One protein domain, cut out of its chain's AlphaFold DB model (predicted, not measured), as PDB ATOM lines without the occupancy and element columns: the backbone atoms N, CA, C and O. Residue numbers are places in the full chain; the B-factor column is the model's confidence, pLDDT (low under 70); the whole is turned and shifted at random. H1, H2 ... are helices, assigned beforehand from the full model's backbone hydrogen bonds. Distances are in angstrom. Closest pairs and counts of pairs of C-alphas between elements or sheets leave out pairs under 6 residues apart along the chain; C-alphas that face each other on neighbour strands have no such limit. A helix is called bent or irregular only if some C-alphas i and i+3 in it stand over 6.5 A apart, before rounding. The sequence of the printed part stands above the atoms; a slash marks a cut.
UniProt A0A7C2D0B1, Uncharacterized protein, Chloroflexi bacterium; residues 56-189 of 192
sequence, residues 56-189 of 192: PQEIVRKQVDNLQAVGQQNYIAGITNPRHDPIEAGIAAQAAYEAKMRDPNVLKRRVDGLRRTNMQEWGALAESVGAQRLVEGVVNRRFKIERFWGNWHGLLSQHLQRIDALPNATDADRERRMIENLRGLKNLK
ATOM      1  N   PRO A  56     171.899 116.564 173.278       91.50
ATOM      2  CA  PRO A  56     171.453 116.500 171.883       91.50
ATOM      3  C   PRO A  56     172.010 115.294 171.121       91.50
ATOM      4  O   PRO A  56     171.264 114.575 170.462       91.50
ATOM      5  N   GLN A  57     173.307 115.026 171.267       90.56
ATOM      6  CA  GLN A  57     174.012 113.948 170.576       90.56
ATOM      7  C   GLN A  57     173.461 112.575 170.973       90.56
ATOM      8  O   GLN A  57     173.301 111.700 170.125       90.56
ATOM      9  N   GLU A  58     173.114 112.391 172.249       90.75
ATOM     10  CA  GLU A  58     172.526 111.143 172.731       90.75
ATOM     11  C   GLU A  58     171.103 110.946 172.189       90.75
ATOM     12  O   GLU A  58     170.726 109.823 171.848       90.75
ATOM     13  N   ILE A  59     170.326 112.030 172.072       93.12
ATOM     14  CA  ILE A  59     168.988 112.000 171.469       93.12
ATOM     15  C   ILE A  59     169.082 111.617 169.993       93.12
ATOM     16  O   ILE A  59     168.402 110.681 169.571       93.12
ATOM     17  N   VAL A  60     169.946 112.294 169.224       92.50
ATOM     18  CA  VAL A  60     170.148 111.996 167.799       92.50
ATOM     19  C   VAL A  60     170.605 110.558 167.609       92.50
ATOM     20  O   VAL A  60     170.012 109.842 166.807       92.50
ATOM     21  N   ARG A  61     171.614 110.121 168.371       92.25
ATOM     22  CA  ARG A  61     172.109 108.742 168.330       92.25
ATOM     23  C   ARG A  61     170.974 107.755 168.575       92.25
ATOM     24  O   ARG A  61     170.696 106.928 167.723       92.25
ATOM     25  N   LYS A  62     170.241 107.892 169.686       92.56
ATOM     26  CA  LYS A  62     169.132 106.980 170.003       92.56
ATOM     27  C   LYS A  62     168.059 106.978 168.910       92.56
ATOM     28  O   LYS A  62     167.513 105.926 168.605       92.56
ATOM     29  N   GLN A  63     167.736 108.137 168.339       93.06
ATOM     30  CA  GLN A  63     166.731 108.248 167.285       93.06
ATOM     31  C   GLN A  63     167.164 107.532 165.998       93.06
ATOM     32  O   GLN A  63     166.370 106.787 165.427       93.06
ATOM     33  N   VAL A  64     168.399 107.755 165.548       93.75
ATOM     34  CA  VAL A  64     168.919 107.187 164.297       93.75
ATOM     35  C   VAL A  64     169.231 105.702 164.462       93.75
ATOM     36  O   VAL A  64     168.768 104.909 163.649       93.75
ATOM     37  N   ASP A  65     169.918 105.316 165.535       91.94
ATOM     38  CA  ASP A  65     170.330 103.932 165.773       91.94
ATOM     39  C   ASP A  65     169.110 103.023 165.959       91.94
ATOM     40  O   ASP A  65     169.039 101.945 165.374       91.94
ATOM     41  N   ASN A  66     168.090 103.472 166.706       92.44
ATOM     42  CA  ASN A  66     166.853 102.702 166.847       92.44
ATOM     43  C   ASN A  66     166.120 102.564 165.508       92.44
ATOM     44  O   ASN A  66     165.559 101.509 165.219       92.44
ATOM     45  N   LEU A  67     166.105 103.618 164.687       93.25
ATOM     46  CA  LEU A  67     165.475 103.547 163.374       93.25
ATOM     47  C   LEU A  67     166.230 102.592 162.440       93.25
ATOM     48  O   LEU A  67     165.597 101.835 161.712       93.25
ATOM     49  N   GLN A  68     167.561 102.590 162.478       92.38
ATOM     50  CA  GLN A  68     168.375 101.642 161.718       92.38
ATOM     51  C   GLN A  68     168.164 100.201 162.192       92.38
ATOM     52  O   GLN A  68     168.036  99.305 161.365       92.38
ATOM     53  N   ALA A  69     168.100  99.985 163.508       92.06
ATOM     54  CA  ALA A  69     167.996  98.653 164.090       92.06
ATOM     55  C   ALA A  69     166.619  98.011 163.870       92.06
ATOM     56  O   ALA A  69     166.540  96.834 163.533       92.06
ATOM     57  N   VAL A  70     165.536  98.765 164.085       93.69
ATOM     58  CA  VAL A  70     164.168  98.210 164.127       93.69
ATOM     59  C   VAL A  70     163.130  99.046 163.372       93.69
ATOM     60  O   VAL A  70     161.950  98.703 163.349       93.69
ATOM     61  N   GLY A  71     163.529 100.152 162.739       92.19
ATOM     62  CA  GLY A  71     162.599 101.097 162.112       92.19
ATOM     63  C   GLY A  71     161.801 100.500 160.960       92.19
ATOM     64  O   GLY A  71     160.591 100.703 160.898       92.19
ATOM     65  N   GLN A  72     162.449  99.725 160.086       92.81
ATOM     66  CA  GLN A  72     161.776  99.065 158.964       92.81
ATOM     67  C   GLN A  72     160.732  98.048 159.447       92.81
ATOM     68  O   GLN A  72     159.591  98.079 158.996       92.81
ATOM     69  N   GLN A  73     161.103  97.189 160.400       93.25
ATOM     70  CA  GLN A  73     160.211  96.168 160.962       93.25
ATOM     71  C   GLN A  73     158.997  96.802 161.649       93.25
ATOM     72  O   GLN A  73     157.861  96.412 161.385       93.25
ATOM     73  N   ASN A  74     159.224  97.831 162.469       93.81
ATOM     74  CA  ASN A  74     158.147  98.551 163.147       93.81
ATOM     75  C   ASN A  74     157.214  99.266 162.160       93.81
ATOM     76  O   ASN A  74     156.007  99.324 162.382       93.81
ATOM     77  N   TYR A  75     157.764  99.812 161.073       93.56
ATOM     78  CA  TYR A  75     156.978 100.462 160.031       93.56
ATOM     79  C   TYR A  75     156.071  99.467 159.298       93.56
ATOM     80  O   TYR A  75     154.877  99.729 159.175       93.56
ATOM     81  N   ILE A  76     156.604  98.308 158.895       93.69
ATOM     82  CA  ILE A  76     155.819  97.230 158.271       93.69
ATOM     83  C   ILE A  76     154.710  96.766 159.219       93.69
ATOM     84  O   ILE A  76     153.546  96.763 158.832       93.69
ATOM     85  N   ALA A  77     155.037  96.484 160.485       93.38
ATOM     86  CA  ALA A  77     154.045  96.070 161.479       93.38
ATOM     87  C   ALA A  77     152.902  97.094 161.645       93.38
ATOM     88  O   ALA A  77     151.744  96.712 161.833       93.38
ATOM     89  N   GLY A  78     153.219  98.390 161.547       92.38
ATOM     90  CA  GLY A  78     152.234  99.471 161.573       92.38
ATOM     91  C   GLY A  78     151.362  99.555 160.315       92.38
ATOM     92  O   GLY A  78     150.189  99.902 160.425       92.38
ATOM     93  N   ILE A  79     151.901  99.216 159.139       92.75
ATOM     94  CA  ILE A  79     151.135  99.137 157.883       92.75
ATOM     95  C   ILE A  79     150.184  97.947 157.896       92.75
ATOM     96  O   ILE A  79     149.059  98.077 157.426       92.75
ATOM     97  N   THR A  80     150.613  96.807 158.437       91.88
ATOM     98  CA  THR A  80     149.797  95.585 158.474       91.88
ATOM     99  C   THR A  80     148.548  95.753 159.340       91.88
ATOM    100  O   THR A  80     147.530  95.124 159.071       91.88
ATOM    101  N   ASN A  81     148.604  96.607 160.369       91.31
ATOM    102  CA  ASN A  81     147.504  96.811 161.314       91.31
ATOM    103  C   ASN A  81     147.208  98.308 161.518       91.31
ATOM    104  O   ASN A  81     147.443  98.847 162.609       91.31
ATOM    105  N   PRO A  82     146.708  99.015 160.489       91.12
ATOM    106  CA  PRO A  82     146.421 100.431 160.609       91.12
ATOM    107  C   PRO A  82     145.182 100.631 161.492       91.12
ATOM    108  O   PRO A  82     144.183  99.928 161.369       91.12
ATOM    109  N   ARG A  83     145.224 101.615 162.400       92.25
ATOM    110  CA  ARG A  83     144.087 101.919 163.297       92.25
ATOM    111  C   ARG A  83     142.853 102.449 162.559       92.25
ATOM    112  O   ARG A  83     141.742 102.311 163.056       92.25
ATOM    113  N   HIS A  84     143.073 103.092 161.417       92.88
ATOM    114  CA  HIS A  84     142.054 103.655 160.538       92.88
ATOM    115  C   HIS A  84     142.481 103.434 159.092       92.88
ATOM    116  O   HIS A  84     143.684 103.375 158.821       92.88
ATOM    117  N   ASP A  85     141.519 103.394 158.172       92.44
ATOM    118  CA  ASP A  85     141.831 103.420 156.749       92.44
ATOM    119  C   ASP A  85     142.532 104.748 156.388       92.44
ATOM    120  O   ASP A  85     141.982 105.825 156.642       92.44
ATOM    121  N   PRO A  86     143.764 104.716 155.843       91.25
ATOM    122  CA  PRO A  86     144.532 105.921 155.553       91.25
ATOM    123  C   PRO A  86     143.943 106.740 154.397       91.25
ATOM    124  O   PRO A  86     144.132 107.961 154.365       91.25
ATOM    125  N   ILE A  87     143.220 106.109 153.467       93.50
ATOM    126  CA  ILE A  87     142.534 106.786 152.363       93.50
ATOM    127  C   ILE A  87     141.311 107.520 152.904       93.50
ATOM    128  O   ILE A  87     141.166 108.725 152.676       93.50
ATOM    129  N   GLU A  88     140.484 106.839 153.697       93.69
ATOM    130  CA  GLU A  88     139.313 107.458 154.326       93.69
ATOM    131  C   GLU A  88     139.719 108.579 155.288       93.69
ATOM    132  O   GLU A  88     139.183 109.687 155.213       93.69
ATOM    133  N   ALA A  89     140.731 108.346 156.131       93.12
ATOM    134  CA  ALA A  89     141.275 109.366 157.024       93.12
ATOM    135  C   ALA A  89     141.825 110.572 156.243       93.12
ATOM    136  O   ALA A  89     141.651 111.725 156.652       93.12
ATOM    137  N   GLY A  90     142.459 110.328 155.091       90.12
ATOM    138  CA  GLY A  90     142.957 111.367 154.196       90.12
ATOM    139  C   GLY A  90     141.849 112.242 153.603       90.12
ATOM    140  O   GLY A  90     142.046 113.460 153.485       90.12
ATOM    141  N   ILE A  91     140.705 111.639 153.266       90.31
ATOM    142  CA  ILE A  91     139.506 112.322 152.762       90.31
ATOM    143  C   ILE A  91     138.806 113.085 153.892       90.31
ATOM    144  O   ILE A  91     138.490 114.261 153.721       90.31
ATOM    145  N   ALA A  92     138.629 112.478 155.066       90.31
ATOM    146  CA  ALA A  92     138.022 113.134 156.227       90.31
ATOM    147  C   ALA A  92     138.821 114.375 156.676       90.31
ATOM    148  O   ALA A  92     138.252 115.391 157.072       90.31
ATOM    149  N   ALA A  93     140.150 114.333 156.546       89.94
ATOM    150  CA  ALA A  93     141.029 115.460 156.852       89.94
ATOM    151  C   ALA A  93     141.032 116.576 155.785       89.94
ATOM    152  O   ALA A  93     141.743 117.571 155.953       89.94
ATOM    153  N   GLN A  94     140.271 116.440 154.691       86.81
ATOM    154  CA  GLN A  94     140.288 117.389 153.578       86.81
ATOM    155  C   GLN A  94     139.917 118.809 154.017       86.81
ATOM    156  O   GLN A  94     140.660 119.729 153.700       86.81
ATOM    157  N   ALA A  95     138.864 119.001 154.815       84.56
ATOM    158  CA  ALA A  95     138.469 120.342 155.263       84.56
ATOM    159  C   ALA A  95     139.598 121.061 156.032       84.56
ATOM    160  O   ALA A  95     139.846 122.254 155.854       84.56
ATOM    161  N   ALA A  96     140.355 120.322 156.851       84.56
ATOM    162  CA  ALA A  96     141.506 120.868 157.571       84.56
ATOM    163  C   ALA A  96     142.705 121.162 156.647       84.56
ATOM    164  O   ALA A  96     143.534 122.020 156.966       84.56
ATOM    165  N   TYR A  97     142.824 120.438 155.531       83.56
ATOM    166  CA  TYR A  97     143.807 120.702 154.480       83.56
ATOM    167  C   TYR A  97     143.428 121.949 153.667       83.56
ATOM    168  O   TYR A  97     144.277 122.810 153.446       83.56
ATOM    169  N   GLU A  98     142.149 122.096 153.321       83.50
ATOM    170  CA  GLU A  98     141.570 123.259 152.637       83.50
ATOM    171  C   GLU A  98     141.742 124.543 153.442       83.50
ATOM    172  O   GLU A  98     142.211 125.541 152.912       83.50
ATOM    173  N   ALA A  99     141.515 124.503 154.756       82.00
ATOM    174  CA  ALA A  99     141.746 125.660 155.622       82.00
ATOM    175  C   ALA A  99     143.212 126.156 155.627       82.00
ATOM    176  O   ALA A  99     143.481 127.299 156.000       82.00
ATOM    177  N   LYS A 100     144.175 125.306 155.245       77.50
ATOM    178  CA  LYS A 100     145.614 125.628 155.226       77.50
ATOM    179  C   LYS A 100     146.143 125.975 153.836       77.50
ATOM    180  O   LYS A 100     147.251 126.502 153.742       77.50
ATOM    181  N   MET A 101     145.399 125.673 152.778       79.12
ATOM    182  CA  MET A 101     145.834 125.812 151.389       79.12
ATOM    183  C   MET A 101     144.913 126.780 150.650       79.12
ATOM    184  O   MET A 101     143.699 126.703 150.764       79.12
ATOM    185  N   ARG A 102     145.488 127.708 149.879       71.69
ATOM    186  CA  ARG A 102     144.716 128.766 149.199       71.69
ATOM    187  C   ARG A 102     144.358 128.460 147.740       71.69
ATOM    188  O   ARG A 102     143.604 129.229 147.162       71.69
ATOM    189  N   ASP A 103     144.886 127.385 147.144       74.56
ATOM    190  CA  ASP A 103     144.678 127.057 145.722       74.56
ATOM    191  C   ASP A 103     143.568 125.998 145.524       74.56
ATOM    192  O   ASP A 103     143.793 124.820 145.826       74.56
ATOM    193  N   PRO A 104     142.401 126.364 144.957       72.62
ATOM    194  CA  PRO A 104     141.284 125.446 144.713       72.62
ATOM    195  C   PRO A 104     141.621 124.250 143.809       72.62
ATOM    196  O   PRO A 104     141.041 123.172 143.958       72.62
ATOM    197  N   ASN A 105     142.572 124.402 142.882       71.06
ATOM    198  CA  ASN A 105     142.933 123.343 141.938       71.06
ATOM    199  C   ASN A 105     143.718 122.215 142.615       71.06
ATOM    200  O   ASN A 105     143.560 121.044 142.257       71.06
ATOM    201  N   VAL A 106     144.537 122.544 143.615       71.94
ATOM    202  CA  VAL A 106     145.274 121.559 144.424       71.94
ATOM    203  C   VAL A 106     144.311 120.763 145.306       71.94
ATOM    204  O   VAL A 106     144.456 119.547 145.453       71.94
ATOM    205  N   LEU A 107     143.287 121.431 145.839       73.00
ATOM    206  CA  LEU A 107     142.312 120.849 146.761       73.00
ATOM    207  C   LEU A 107     141.455 119.773 146.095       73.00
ATOM    208  O   LEU A 107     141.370 118.657 146.614       73.00
ATOM    209  N   LYS A 108     140.909 120.070 144.910       77.88
ATOM    210  CA  LYS A 108     140.101 119.115 144.138       77.88
ATOM    211  C   LYS A 108     140.925 117.907 143.678       77.88
ATOM    212  O   LYS A 108     140.511 116.765 143.863       77.88
ATOM    213  N   ARG A 109     142.139 118.146 143.162       81.88
ATOM    214  CA  ARG A 109     143.038 117.075 142.687       81.88
ATOM    215  C   ARG A 109     143.436 116.097 143.792       81.88
ATOM    216  O   ARG A 109     143.610 114.917 143.505       81.88
ATOM    217  N   ARG A 110     143.575 116.560 145.039       84.00
ATOM    218  CA  ARG A 110     143.936 115.696 146.172       84.00
ATOM    219  C   ARG A 110     142.850 114.664 146.474       84.00
ATOM    220  O   ARG A 110     143.170 113.487 146.610       84.00
ATOM    221  N   VAL A 111     141.591 115.092 146.569       83.38
ATOM    222  CA  VAL A 111     140.465 114.185 146.855       83.38
ATOM    223  C   VAL A 111     140.277 113.197 145.712       83.38
ATOM    224  O   VAL A 111     140.167 111.997 145.955       83.38
ATOM    225  N   ASP A 112     140.308 113.685 144.471       87.94
ATOM    226  CA  ASP A 112     140.195 112.830 143.291       87.94
ATOM    227  C   ASP A 112     141.345 111.812 143.222       87.94
ATOM    228  O   ASP A 112     141.128 110.664 142.852       87.94
ATOM    229  N   GLY A 113     142.560 112.203 143.621       87.62
ATOM    230  CA  GLY A 113     143.710 111.305 143.725       87.62
ATOM    231  C   GLY A 113     143.531 110.217 144.785       87.62
ATOM    232  O   GLY A 113     143.777 109.051 144.499       87.62
ATOM    233  N   LEU A 114     143.054 110.573 145.984       89.25
ATOM    234  CA  LEU A 114     142.791 109.604 147.057       89.25
ATOM    235  C   LEU A 114     141.702 108.597 146.671       89.25
ATOM    236  O   LEU A 114     141.828 107.420 146.974       89.25
ATOM    237  N   ARG A 115     140.671 109.036 145.942       90.75
ATOM    238  CA  ARG A 115     139.597 108.158 145.447       90.75
ATOM    239  C   ARG A 115     140.033 107.196 144.338       90.75
ATOM    240  O   ARG A 115     139.303 106.257 144.047       90.75
ATOM    241  N   ARG A 116     141.172 107.447 143.685       92.62
ATOM    242  CA  ARG A 116     141.711 106.585 142.615       92.62
ATOM    243  C   ARG A 116     142.571 105.439 143.132       92.62
ATOM    244  O   ARG A 116     142.968 104.610 142.325       92.62
ATOM    245  N   THR A 117     142.879 105.417 144.423       92.12
ATOM    246  CA  THR A 117     143.640 104.339 145.055       92.12
ATOM    247  C   THR A 117     142.809 103.674 146.148       92.12
ATOM    248  O   THR A 117     141.677 104.078 146.418       92.12
ATOM    249  N   ASN A 118     143.348 102.630 146.762       92.00
ATOM    250  CA  ASN A 118     142.687 101.849 147.797       92.00
ATOM    251  C   ASN A 118     143.698 101.375 148.850       92.00
ATOM    252  O   ASN A 118     144.913 101.536 148.704       92.00
ATOM    253  N   MET A 119     143.181 100.786 149.928       91.44
ATOM    254  CA  MET A 119     143.983 100.265 151.034       91.44
ATOM    255  C   MET A 119     145.016  99.225 150.575       91.44
ATOM    256  O   MET A 119     146.143  99.223 151.065       91.44
ATOM    257  N   GLN A 120     144.653  98.345 149.639       92.88
ATOM    258  CA  GLN A 120     145.514  97.254 149.183       92.88
ATOM    259  C   GLN A 120     146.721  97.790 148.407       92.88
ATOM    260  O   GLN A 120     147.858  97.422 148.698       92.88
ATOM    261  N   GLU A 121     146.488  98.700 147.461       91.62
ATOM    262  CA  GLU A 121     147.542  99.383 146.704       91.62
ATOM    263  C   GLU A 121     148.454 100.202 147.616       91.62
ATOM    264  O   GLU A 121     149.681 100.143 147.491       91.62
ATOM    265  N   TRP A 122     147.861 100.943 148.557       94.12
ATOM    266  CA  TRP A 122     148.615 101.697 149.549       94.12
ATOM    267  C   TRP A 122     149.517 100.777 150.375       94.12
ATOM    268  O   TRP A 122     150.714 101.046 150.479       94.12
ATOM    269  N   GLY A 123     148.968  99.687 150.917       92.94
ATOM    270  CA  GLY A 123     149.703  98.730 151.740       92.94
ATOM    271  C   GLY A 123     150.864  98.097 150.977       92.94
ATOM    272  O   GLY A 123     152.000  98.130 151.452       92.94
ATOM    273  N   ALA A 124     150.610  97.626 149.752       92.75
ATOM    274  CA  ALA A 124     151.622  97.002 148.902       92.75
ATOM    275  C   ALA A 124     152.795  97.948 148.587       92.75
ATOM    276  O   ALA A 124     153.961  97.549 148.659       92.75
ATOM    277  N   LEU A 125     152.521  99.217 148.263       93.25
ATOM    278  CA  LEU A 125     153.567 100.211 147.987       93.25
ATOM    279  C   LEU A 125     154.282 100.680 149.259       93.25
ATOM    280  O   LEU A 125     155.494 100.912 149.245       93.25
ATOM    281  N   ALA A 126     153.556 100.824 150.366       92.44
ATOM    282  CA  ALA A 126     154.136 101.204 151.644       92.44
ATOM    283  C   ALA A 126     155.113 100.124 152.142       92.44
ATOM    284  O   ALA A 126     156.212 100.454 152.584       92.44
ATOM    285  N   GLU A 127     154.769  98.847 151.985       92.06
ATOM    286  CA  GLU A 127     155.640  97.728 152.340       92.06
ATOM    287  C   GLU A 127     156.842  97.598 151.392       92.06
ATOM    288  O   GLU A 127     157.988  97.620 151.846       92.06
ATOM    289  N   SER A 128     156.606  97.525 150.078       90.19
ATOM    290  CA  SER A 128     157.666  97.249 149.092       90.19
ATOM    291  C   SER A 128     158.626  98.416 148.856       90.19
ATOM    292  O   SER A 128     159.804  98.202 148.580       90.19
ATOM    293  N   VAL A 129     158.146  99.659 148.966       92.19
ATOM    294  CA  VAL A 129     158.935 100.865 148.667       92.19
ATOM    295  C   VAL A 129     159.131 101.722 149.914       92.19
ATOM    296  O   VAL A 129     160.239 102.189 150.189       92.19
ATOM    297  N   GLY A 130     158.060 101.957 150.674       89.56
ATOM    298  CA  GLY A 130     158.072 102.851 151.834       89.56
ATOM    299  C   GLY A 130     159.000 102.374 152.951       89.56
ATOM    300  O   GLY A 130     159.763 103.176 153.495       89.56
ATOM    301  N   ALA A 131     158.992 101.072 153.247       90.31
ATOM    302  CA  ALA A 131     159.738 100.498 154.362       90.31
ATOM    303  C   ALA A 131     161.256 100.689 154.219       90.31
ATOM    304  O   ALA A 131     161.919 101.109 155.171       90.31
ATOM    305  N   GLN A 132     161.800 100.462 153.019       86.06
ATOM    306  CA  GLN A 132     163.217 100.693 152.736       86.06
ATOM    307  C   GLN A 132     163.552 102.191 152.732       86.06
ATOM    308  O   GLN A 132     164.515 102.625 153.371       86.06
ATOM    309  N   ARG A 133     162.724 103.005 152.060       93.31
ATOM    310  CA  ARG A 133     162.958 104.452 151.931       93.31
ATOM    311  C   ARG A 133     162.907 105.196 153.261       93.31
ATOM    312  O   ARG A 133     163.543 106.241 153.378       93.31
ATOM    313  N   LEU A 134     162.166 104.693 154.249       93.19
ATOM    314  CA  LEU A 134     162.087 105.308 155.573       93.19
ATOM    315  C   LEU A 134     163.461 105.368 156.245       93.19
ATOM    316  O   LEU A 134     163.909 106.446 156.639       93.19
ATOM    317  N   VAL A 135     164.119 104.215 156.384       91.81
ATOM    318  CA  VAL A 135     165.387 104.119 157.118       91.81
ATOM    319  C   VAL A 135     166.466 104.903 156.384       91.81
ATOM    320  O   VAL A 135     167.071 105.808 156.960       91.81
ATOM    321  N   GLU A 136     166.644 104.630 155.090       93.38
ATOM    322  CA  GLU A 136     167.617 105.328 154.248       93.38
ATOM    323  C   GLU A 136     167.372 106.845 154.247       93.38
ATOM    324  O   GLU A 136     168.287 107.649 154.444       93.38
ATOM    325  N   GLY A 137     166.113 107.255 154.082       93.88
ATOM    326  CA  GLY A 137     165.730 108.654 153.989       93.88
ATOM    327  C   GLY A 137     166.057 109.454 155.248       93.88
ATOM    328  O   GLY A 137     166.452 110.620 155.131       93.88
ATOM    329  N   VAL A 138     165.916 108.847 156.427       93.88
ATOM    330  CA  VAL A 138     166.254 109.481 157.706       93.88
ATOM    331  C   VAL A 138     167.759 109.477 157.947       93.88
ATOM    332  O   VAL A 138     168.301 110.522 158.307       93.88
ATOM    333  N   VAL A 139     168.441 108.354 157.705       94.06
ATOM    334  CA  VAL A 139     169.899 108.238 157.884       94.06
ATOM    335  C   VAL A 139     170.632 109.265 157.020       94.06
ATOM    336  O   VAL A 139     171.419 110.055 157.541       94.06
ATOM    337  N   ASN A 140     170.278 109.371 155.737       95.69
ATOM    338  CA  ASN A 140     170.871 110.346 154.812       95.69
ATOM    339  C   ASN A 140     170.599 111.807 155.213       95.69
ATOM    340  O   ASN A 140     171.263 112.729 154.744       95.69
ATOM    341  N   ARG A 141     169.604 112.050 156.075       95.75
ATOM    342  CA  ARG A 141     169.226 113.381 156.571       95.75
ATOM    343  C   ARG A 141     169.596 113.592 158.038       95.75
ATOM    344  O   ARG A 141     169.113 114.555 158.634       95.75
ATOM    345  N   ARG A 142     170.479 112.761 158.608       94.81
ATOM    346  CA  ARG A 142     170.972 112.879 159.991       94.81
ATOM    347  C   ARG A 142     171.405 114.302 160.344       94.81
ATOM    348  O   ARG A 142     170.966 114.825 161.361       94.81
ATOM    349  N   PHE A 143     172.120 114.980 159.445       94.75
ATOM    350  CA  PHE A 143     172.558 116.371 159.632       94.75
ATOM    351  C   PHE A 143     171.407 117.366 159.890       94.75
ATOM    352  O   PHE A 143     171.591 118.370 160.576       94.75
ATOM    353  N   LYS A 144     170.198 117.114 159.363       94.94
ATOM    354  CA  LYS A 144     169.013 117.946 159.648       94.94
ATOM    355  C   LYS A 144     168.499 117.715 161.066       94.94
ATOM    356  O   LYS A 144     168.067 118.664 161.711       94.94
ATOM    357  N   ILE A 145     168.554 116.469 161.537       94.44
ATOM    358  CA  ILE A 145     168.171 116.088 162.902       94.44
ATOM    359  C   ILE A 145     169.166 116.686 163.899       94.44
ATOM    360  O   ILE A 145     168.751 117.271 164.896       94.44
ATOM    361  N   GLU A 146     170.462 116.604 163.601       94.62
ATOM    362  CA  GLU A 146     171.522 117.231 164.395       94.62
ATOM    363  C   GLU A 146     171.348 118.740 164.484       94.62
ATOM    364  O   GLU A 146     171.349 119.285 165.584       94.62
ATOM    365  N   ARG A 147     171.116 119.410 163.350       94.44
ATOM    366  CA  ARG A 147     170.849 120.851 163.321       94.44
ATOM    367  C   ARG A 147     169.636 121.219 164.169       94.44
ATOM    368  O   ARG A 147     169.722 122.134 164.982       94.44
ATOM    369  N   PHE A 148     168.528 120.494 163.999       95.75
ATOM    370  CA  PHE A 148     167.321 120.731 164.783       95.75
ATOM    371  C   PHE A 148     167.605 120.603 166.278       95.75
ATOM    372  O   PHE A 148     167.333 121.535 167.022       95.75
ATOM    373  N   TRP A 149     168.187 119.489 166.730       95.31
ATOM    374  CA  TRP A 149     168.451 119.281 168.155       95.31
ATOM    375  C   TRP A 149     169.522 120.220 168.712       95.31
ATOM    376  O   TRP A 149     169.400 120.626 169.865       95.31
ATOM    377  N   GLY A 150     170.513 120.613 167.911       93.69
ATOM    378  CA  GLY A 150     171.507 121.617 168.291       93.69
ATOM    379  C   GLY A 150     170.871 122.970 168.620       93.69
ATOM    380  O   GLY A 150     171.201 123.567 169.641       93.69
ATOM    381  N   ASN A 151     169.899 123.408 167.816       93.62
ATOM    382  CA  ASN A 151     169.188 124.671 168.031       93.62
ATOM    383  C   ASN A 151     168.072 124.546 169.084       93.62
ATOM    384  O   ASN A 151     167.855 125.433 169.909       93.62
ATOM    385  N   TRP A 152     167.337 123.435 169.054       96.12
ATOM    386  CA  TRP A 152     166.109 123.246 169.822       96.12
ATOM    387  C   TRP A 152     166.347 122.894 171.287       96.12
ATOM    388  O   TRP A 152     165.561 123.280 172.151       96.12
ATOM    389  N   HIS A 153     167.407 122.142 171.585       96.06
ATOM    390  CA  HIS A 153     167.609 121.567 172.915       96.06
ATOM    391  C   HIS A 153     167.686 122.627 174.014       96.06
ATOM    392  O   HIS A 153     166.999 122.493 175.027       96.06
ATOM    393  N   GLY A 154     168.431 123.715 173.789       95.12
ATOM    394  CA  GLY A 154     168.533 124.819 174.746       95.12
ATOM    395  C   GLY A 154     167.186 125.501 175.004       95.12
ATOM    396  O   GLY A 154     166.814 125.711 176.159       95.12
ATOM    397  N   LEU A 155     166.414 125.762 173.942       96.00
ATOM    398  CA  LEU A 155     165.071 126.345 174.034       96.00
ATOM    399  C   LEU A 155     164.122 125.451 174.841       96.00
ATOM    400  O   LEU A 155     163.390 125.928 175.712       96.00
ATOM    401  N   LEU A 156     164.157 124.144 174.572       96.38
ATOM    402  CA  LEU A 156     163.346 123.164 175.283       96.38
ATOM    403  C   LEU A 156     163.768 123.047 176.750       96.38
ATOM    404  O   LEU A 156     162.906 123.039 177.623       96.38
ATOM    405  N   SER A 157     165.071 122.997 177.031       95.94
ATOM    406  CA  SER A 157     165.609 122.902 178.392       95.94
ATOM    407  C   SER A 157     165.160 124.085 179.255       95.94
ATOM    408  O   SER A 157     164.581 123.886 180.322       95.94
ATOM    409  N   GLN A 158     165.309 125.314 178.748       95.44
ATOM    410  CA  GLN A 158     164.857 126.528 179.441       95.44
ATOM    411  C   GLN A 158     163.341 126.539 179.675       95.44
ATOM    412  O   GLN A 158     162.860 127.009 180.706       95.44
ATOM    413  N   HIS A 159     162.554 126.038 178.719       97.12
ATOM    414  CA  HIS A 159     161.106 125.912 178.890       97.12
ATOM    415  C   HIS A 159     160.736 124.882 179.955       97.12
ATOM    416  O   HIS A 159     159.923 125.181 180.825       97.12
ATOM    417  N   LEU A 160     161.363 123.708 179.940       96.50
ATOM    418  CA  LEU A 160     161.110 122.667 180.935       96.50
ATOM    419  C   LEU A 160     161.493 123.121 182.344       96.50
ATOM    420  O   LEU A 160     160.714 122.894 183.260       96.50
ATOM    421  N   GLN A 161     162.605 123.841 182.509       95.88
ATOM    422  CA  GLN A 161     162.977 124.441 183.797       95.88
ATOM    423  C   GLN A 161     161.877 125.364 184.342       95.88
ATOM    424  O   GLN A 161     161.532 125.281 185.519       95.88
ATOM    425  N   ARG A 162     161.265 126.194 183.484       95.75
ATOM    426  CA  ARG A 162     160.133 127.052 183.876       95.75
ATOM    427  C   ARG A 162     158.900 126.241 184.276       95.75
ATOM    428  O   ARG A 162     158.244 126.582 185.251       95.75
ATOM    429  N   ILE A 163     158.588 125.173 183.542       97.25
ATOM    430  CA  ILE A 163     157.444 124.296 183.841       97.25
ATOM    431  C   ILE A 163     157.664 123.477 185.114       97.25
ATOM    432  O   ILE A 163     156.707 123.204 185.833       97.25
ATOM    433  N   ASP A 164     158.897 123.072 185.394       95.19
ATOM    434  CA  ASP A 164     159.247 122.294 186.582       95.19
ATOM    435  C   ASP A 164     159.262 123.159 187.856       95.19
ATOM    436  O   ASP A 164     159.079 122.624 188.946       95.19
ATOM    437  N   ALA A 165     159.380 124.485 187.723       96.19
ATOM    438  CA  ALA A 165     159.230 125.439 188.824       96.19
ATOM    439  C   ALA A 165     157.763 125.732 189.203       96.19
ATOM    440  O   ALA A 165     157.511 126.369 190.227       96.19
ATOM    441  N   LEU A 166     156.785 125.306 188.392       96.06
ATOM    442  CA  LEU A 166     155.368 125.499 188.706       96.06
ATOM    443  C   LEU A 166     154.902 124.511 189.792       96.06
ATOM    444  O   LEU A 166     155.343 123.358 189.795       96.06
ATOM    445  N   PRO A 167     153.966 124.920 190.672       97.06
ATOM    446  CA  PRO A 167     153.331 124.014 191.625       97.06
ATOM    447  C   PRO A 167     152.709 122.781 190.950       97.06
ATOM    448  O   PRO A 167     152.350 122.805 189.773       97.06
ATOM    449  N   ASN A 168     152.575 121.691 191.710       96.12
ATOM    450  CA  ASN A 168     151.996 120.427 191.232       96.12
ATOM    451  C   ASN A 168     151.228 119.664 192.333       96.12
ATOM    452  O   ASN A 168     151.079 118.441 192.260       96.12
ATOM    453  N   ALA A 169     150.811 120.353 193.398       97.44
ATOM    454  CA  ALA A 169     150.218 119.708 194.568       97.44
ATOM    455  C   ALA A 169     148.736 119.388 194.334       97.44
ATOM    456  O   ALA A 169     148.274 118.287 194.636       97.44
ATOM    457  N   THR A 170     148.010 120.337 193.751       98.06
ATOM    458  CA  THR A 170     146.570 120.242 193.512       98.06
ATOM    459  C   THR A 170     146.249 119.893 192.062       98.06
ATOM    460  O   THR A 170     147.105 119.946 191.177       98.06
ATOM    461  N   ASP A 171     144.993 119.538 191.802       97.06
ATOM    462  CA  ASP A 171     144.516 119.343 190.432       97.06
ATOM    463  C   ASP A 171     144.561 120.647 189.618       97.06
ATOM    464  O   ASP A 171     145.061 120.666 188.495       97.06
ATOM    465  N   ALA A 172     144.190 121.771 190.243       97.56
ATOM    466  CA  ALA A 172     144.297 123.100 189.642       97.56
ATOM    467  C   ALA A 172     145.747 123.466 189.266       97.56
ATOM    468  O   ALA A 172     145.989 124.099 188.234       97.56
ATOM    469  N   ASP A 173     146.731 123.044 190.069       97.25
ATOM    470  CA  ASP A 173     148.149 123.225 189.746       97.25
ATOM    471  C   ASP A 173     148.557 122.416 188.510       97.25
ATOM    472  O   ASP A 173     149.234 122.932 187.617       97.25
ATOM    473  N   ARG A 174     148.114 121.154 188.426       97.50
ATOM    474  CA  ARG A 174     148.378 120.271 187.279       97.50
ATOM    475  C   ARG A 174     147.762 120.827 186.004       97.50
ATOM    476  O   ARG A 174     148.448 120.883 184.983       97.50
ATOM    477  N   GLU A 175     146.511 121.277 186.068       98.06
ATOM    478  CA  GLU A 175     145.816 121.893 184.938       98.06
ATOM    479  C   GLU A 175     146.577 123.129 184.444       98.06
ATOM    480  O   GLU A 175     146.938 123.224 183.266       98.06
ATOM    481  N   ARG A 176     146.920 124.043 185.360       96.69
ATOM    482  CA  ARG A 176     147.702 125.240 185.034       96.69
ATOM    483  C   ARG A 176     149.039 124.876 184.395       96.69
ATOM    484  O   ARG A 176     149.400 125.440 183.364       96.69
ATOM    485  N   ARG A 177     149.759 123.907 184.966       97.50
ATOM    486  CA  ARG A 177     151.049 123.439 184.447       97.50
ATOM    487  C   ARG A 177     150.918 122.859 183.039       97.50
ATOM    488  O   ARG A 177     151.764 123.136 182.188       97.50
ATOM    489  N   MET A 178     149.859 122.099 182.759       97.19
ATOM    490  CA  MET A 178     149.584 121.570 181.420       97.19
ATOM    491  C   MET A 178     149.287 122.679 180.407       97.19
ATOM    492  O   MET A 178     149.835 122.658 179.300       97.19
ATOM    493  N   ILE A 179     148.464 123.661 180.780       97.81
ATOM    494  CA  ILE A 179     148.114 124.795 179.916       97.81
ATOM    495  C   ILE A 179     149.353 125.635 179.597       97.81
ATOM    496  O   ILE A 179     149.600 125.950 178.430       97.81
ATOM    497  N   GLU A 180     150.163 125.959 180.604       97.25
ATOM    498  CA  GLU A 180     151.402 126.719 180.419       97.25
ATOM    499  C   GLU A 180     152.423 125.949 179.579       97.25
ATOM    500  O   GLU A 180     153.064 126.517 178.690       97.25
ATOM    501  N   ASN A 181     152.515 124.628 179.764       97.50
ATOM    502  CA  ASN A 181     153.355 123.793 178.915       97.50
ATOM    503  C   ASN A 181     152.896 123.835 177.448       97.50
ATOM    504  O   ASN A 181     153.712 124.060 176.553       97.50
ATOM    505  N   LEU A 182     151.592 123.691 177.187       97.69
ATOM    506  CA  LEU A 182     151.027 123.766 175.837       97.69
ATOM    507  C   LEU A 182     151.287 125.129 175.181       97.69
ATOM    508  O   LEU A 182     151.709 125.188 174.024       97.69
ATOM    509  N   ARG A 183     151.035 126.225 175.905       97.31
ATOM    510  CA  ARG A 183     151.264 127.595 175.416       97.31
ATOM    511  C   ARG A 183     152.736 127.831 175.103       97.31
ATOM    512  O   ARG A 183     153.058 128.306 174.016       97.31
ATOM    513  N   GLY A 184     153.630 127.438 176.008       96.25
ATOM    514  CA  GLY A 184     155.065 127.580 175.795       96.25
ATOM    515  C   GLY A 184     155.559 126.779 174.589       96.25
ATOM    516  O   GLY A 184     156.247 127.340 173.739       96.25
ATOM    517  N   LEU A 185     155.135 125.521 174.427       96.06
ATOM    518  CA  LEU A 185     155.503 124.712 173.258       96.06
ATOM    519  C   LEU A 185     154.971 125.300 171.942       96.06
ATOM    520  O   LEU A 185     155.686 125.296 170.939       96.06
ATOM    521  N   LYS A 186     153.752 125.860 171.934       95.44
ATOM    522  CA  LYS A 186     153.225 126.593 170.769       95.44
ATOM    523  C   LYS A 186     154.088 127.805 170.423       95.44
ATOM    524  O   LYS A 186     154.385 128.003 169.250       95.44
ATOM    525  N   ASN A 187     154.525 128.568 171.423       94.88
ATOM    526  CA  ASN A 187     155.370 129.749 171.225       94.88
ATOM    527  C   ASN A 187     156.772 129.401 170.721       94.88
ATOM    528  O   ASN A 187     157.390 130.204 170.022       94.88
ATOM    529  N   LEU A 188     157.276 128.222 171.080       93.94
ATOM    530  CA  LEU A 188     158.568 127.739 170.617       93.94
ATOM    531  C   LEU A 188     158.517 127.144 169.196       93.94
ATOM    532  O   LEU A 188     159.551 127.042 168.540       93.94
ATOM    533  N   LYS A 189     157.341 126.766 168.685       89.94
ATOM    534  CA  LYS A 189     157.198 126.190 167.342       89.94
ATOM    535  C   LYS A 189     157.839 127.094 166.277       89.94
ATOM    536  O   LYS A 189     157.480 128.258 166.150       89.94
TER     537      LYS A 189
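What this domain is: This is residues 56 to 189 of the 192 residues of an uncharacterized protein of Chloroflexi bacterium (UniProt A0A7C2D0B1). This is an open horseshoe of helices: the curved base is a two-layer strip in which the arms H1a and H1b run side by side with, or cross, H5a, H5b and H6a, one end is a small cluster of H2, H3 and H4, and the other end is a helical hairpin of H6b and H7. The middle is empty, and the two ends do not close on each other: H4 and H7 are apart. The printed part has 134 residues with seven named helices, H1 to H7 in order along it, and no named strand; the class is all helix. The whole is loose, with a radius of gyration of the C-alphas of 20.1 A and spans of 53 by 37 by 29 A.

Where its parts are: Find C-alpha 56 at (171.453, 116.500, 171.883), where H1, residues 56 to 80, begins. By its hydrogen bonds it was assigned as one helix, but it is bent: C-alphas 69 and 72 are 8.1 A apart. Its arms are H1a, residues 56 to 69 and 19.8 A long, and H1b, residues 72 to 80 and 12.5 A long, with a steep tilt of 65 degrees between them. Next come H2, residues 86 to 92, and H3, residues 94 to 98. H4, residues 104 to 115, begins at C-alpha 104 at (141.284, 125.446, 144.713) and measures 17.4 A. H5, residues 119 to 139, was also assigned as one helix by its hydrogen bonds and is bent, with C-alphas 128 and 131 at 6.5 A; its arms H5a, residues 119 to 128, 14.1 A, and H5b, residues 131 to 139, 13.2 A, stand at a steep tilt of 53 degrees. H6, residues 142 to 164, is likewise one helix by its hydrogen bonds but bent, with C-alphas 151 and 154 at 6.7 A; its arms H6a, residues 142 to 151, 14.4 A, and H6b, residues 154 to 164, 15.3 A, stand at a steep tilt of 53 degrees. H7, residues 171 to 188, runs 25.7 A to C-alpha 188 at (158.568, 127.739, 170.617).

How they stand to each other: Start at Pro 56: H1a touches H6a, opposite ways at a shallow tilt of 28 degrees, and the closest C-alphas are those of Pro 56 and Trp 149, 5.5 A apart. Further along, residues 64 to 68 of H1a alone touch H5b, closest at C-alphas 68 and 135, 6.0 A, with a shallow tilt of 24 degrees. H1b touches H5b at a steep tilt of 42 degrees, closest at C-alphas 72 and 131, 5.2 A. It also touches H5a at a shallow tilt of 11 degrees, opposite ways, closest at C-alphas 76 and 127, 6.0 A. H2 touches residues 111 to 115 of H4 alone, closest at C-alphas 87 and 114, 6.0 A, at a steep tilt of 42 degrees. H3 touches residues 107 to 111 of H4 alone, closest at C-alphas 98 and 107, 6.4 A. H2 and H5a are close but not clearly touching, with C-alphas 87 and 119 at 6.8 A. H6b and H7 form a hairpin and touch, opposite ways at a shallow tilt of 14 degrees, closest at C-alphas 163 and 181, 6.4 A. Helix packing is mostly aligned, but only just: 4 of 6 touching pairs with a tilt are shallow. Every O i to N i+4 pair is within hydrogen-bond range in H1a, H1b, H2, H3, H5a, H6a, H6b and H7, but 7 of 8 in H4 and 4 of 5 in H5b.

The domain as a whole: The two farthest C-alphas, those of Arg 116 and Ala 169, are 54.3 A apart. The printed part has no cut, and no link is long. Residues 99 to 105, of which 104 and 105 belong to H4, stand free. The mean pLDDT of the printed part is 91.8, that of H4 is 81, and no printed residue is under 70.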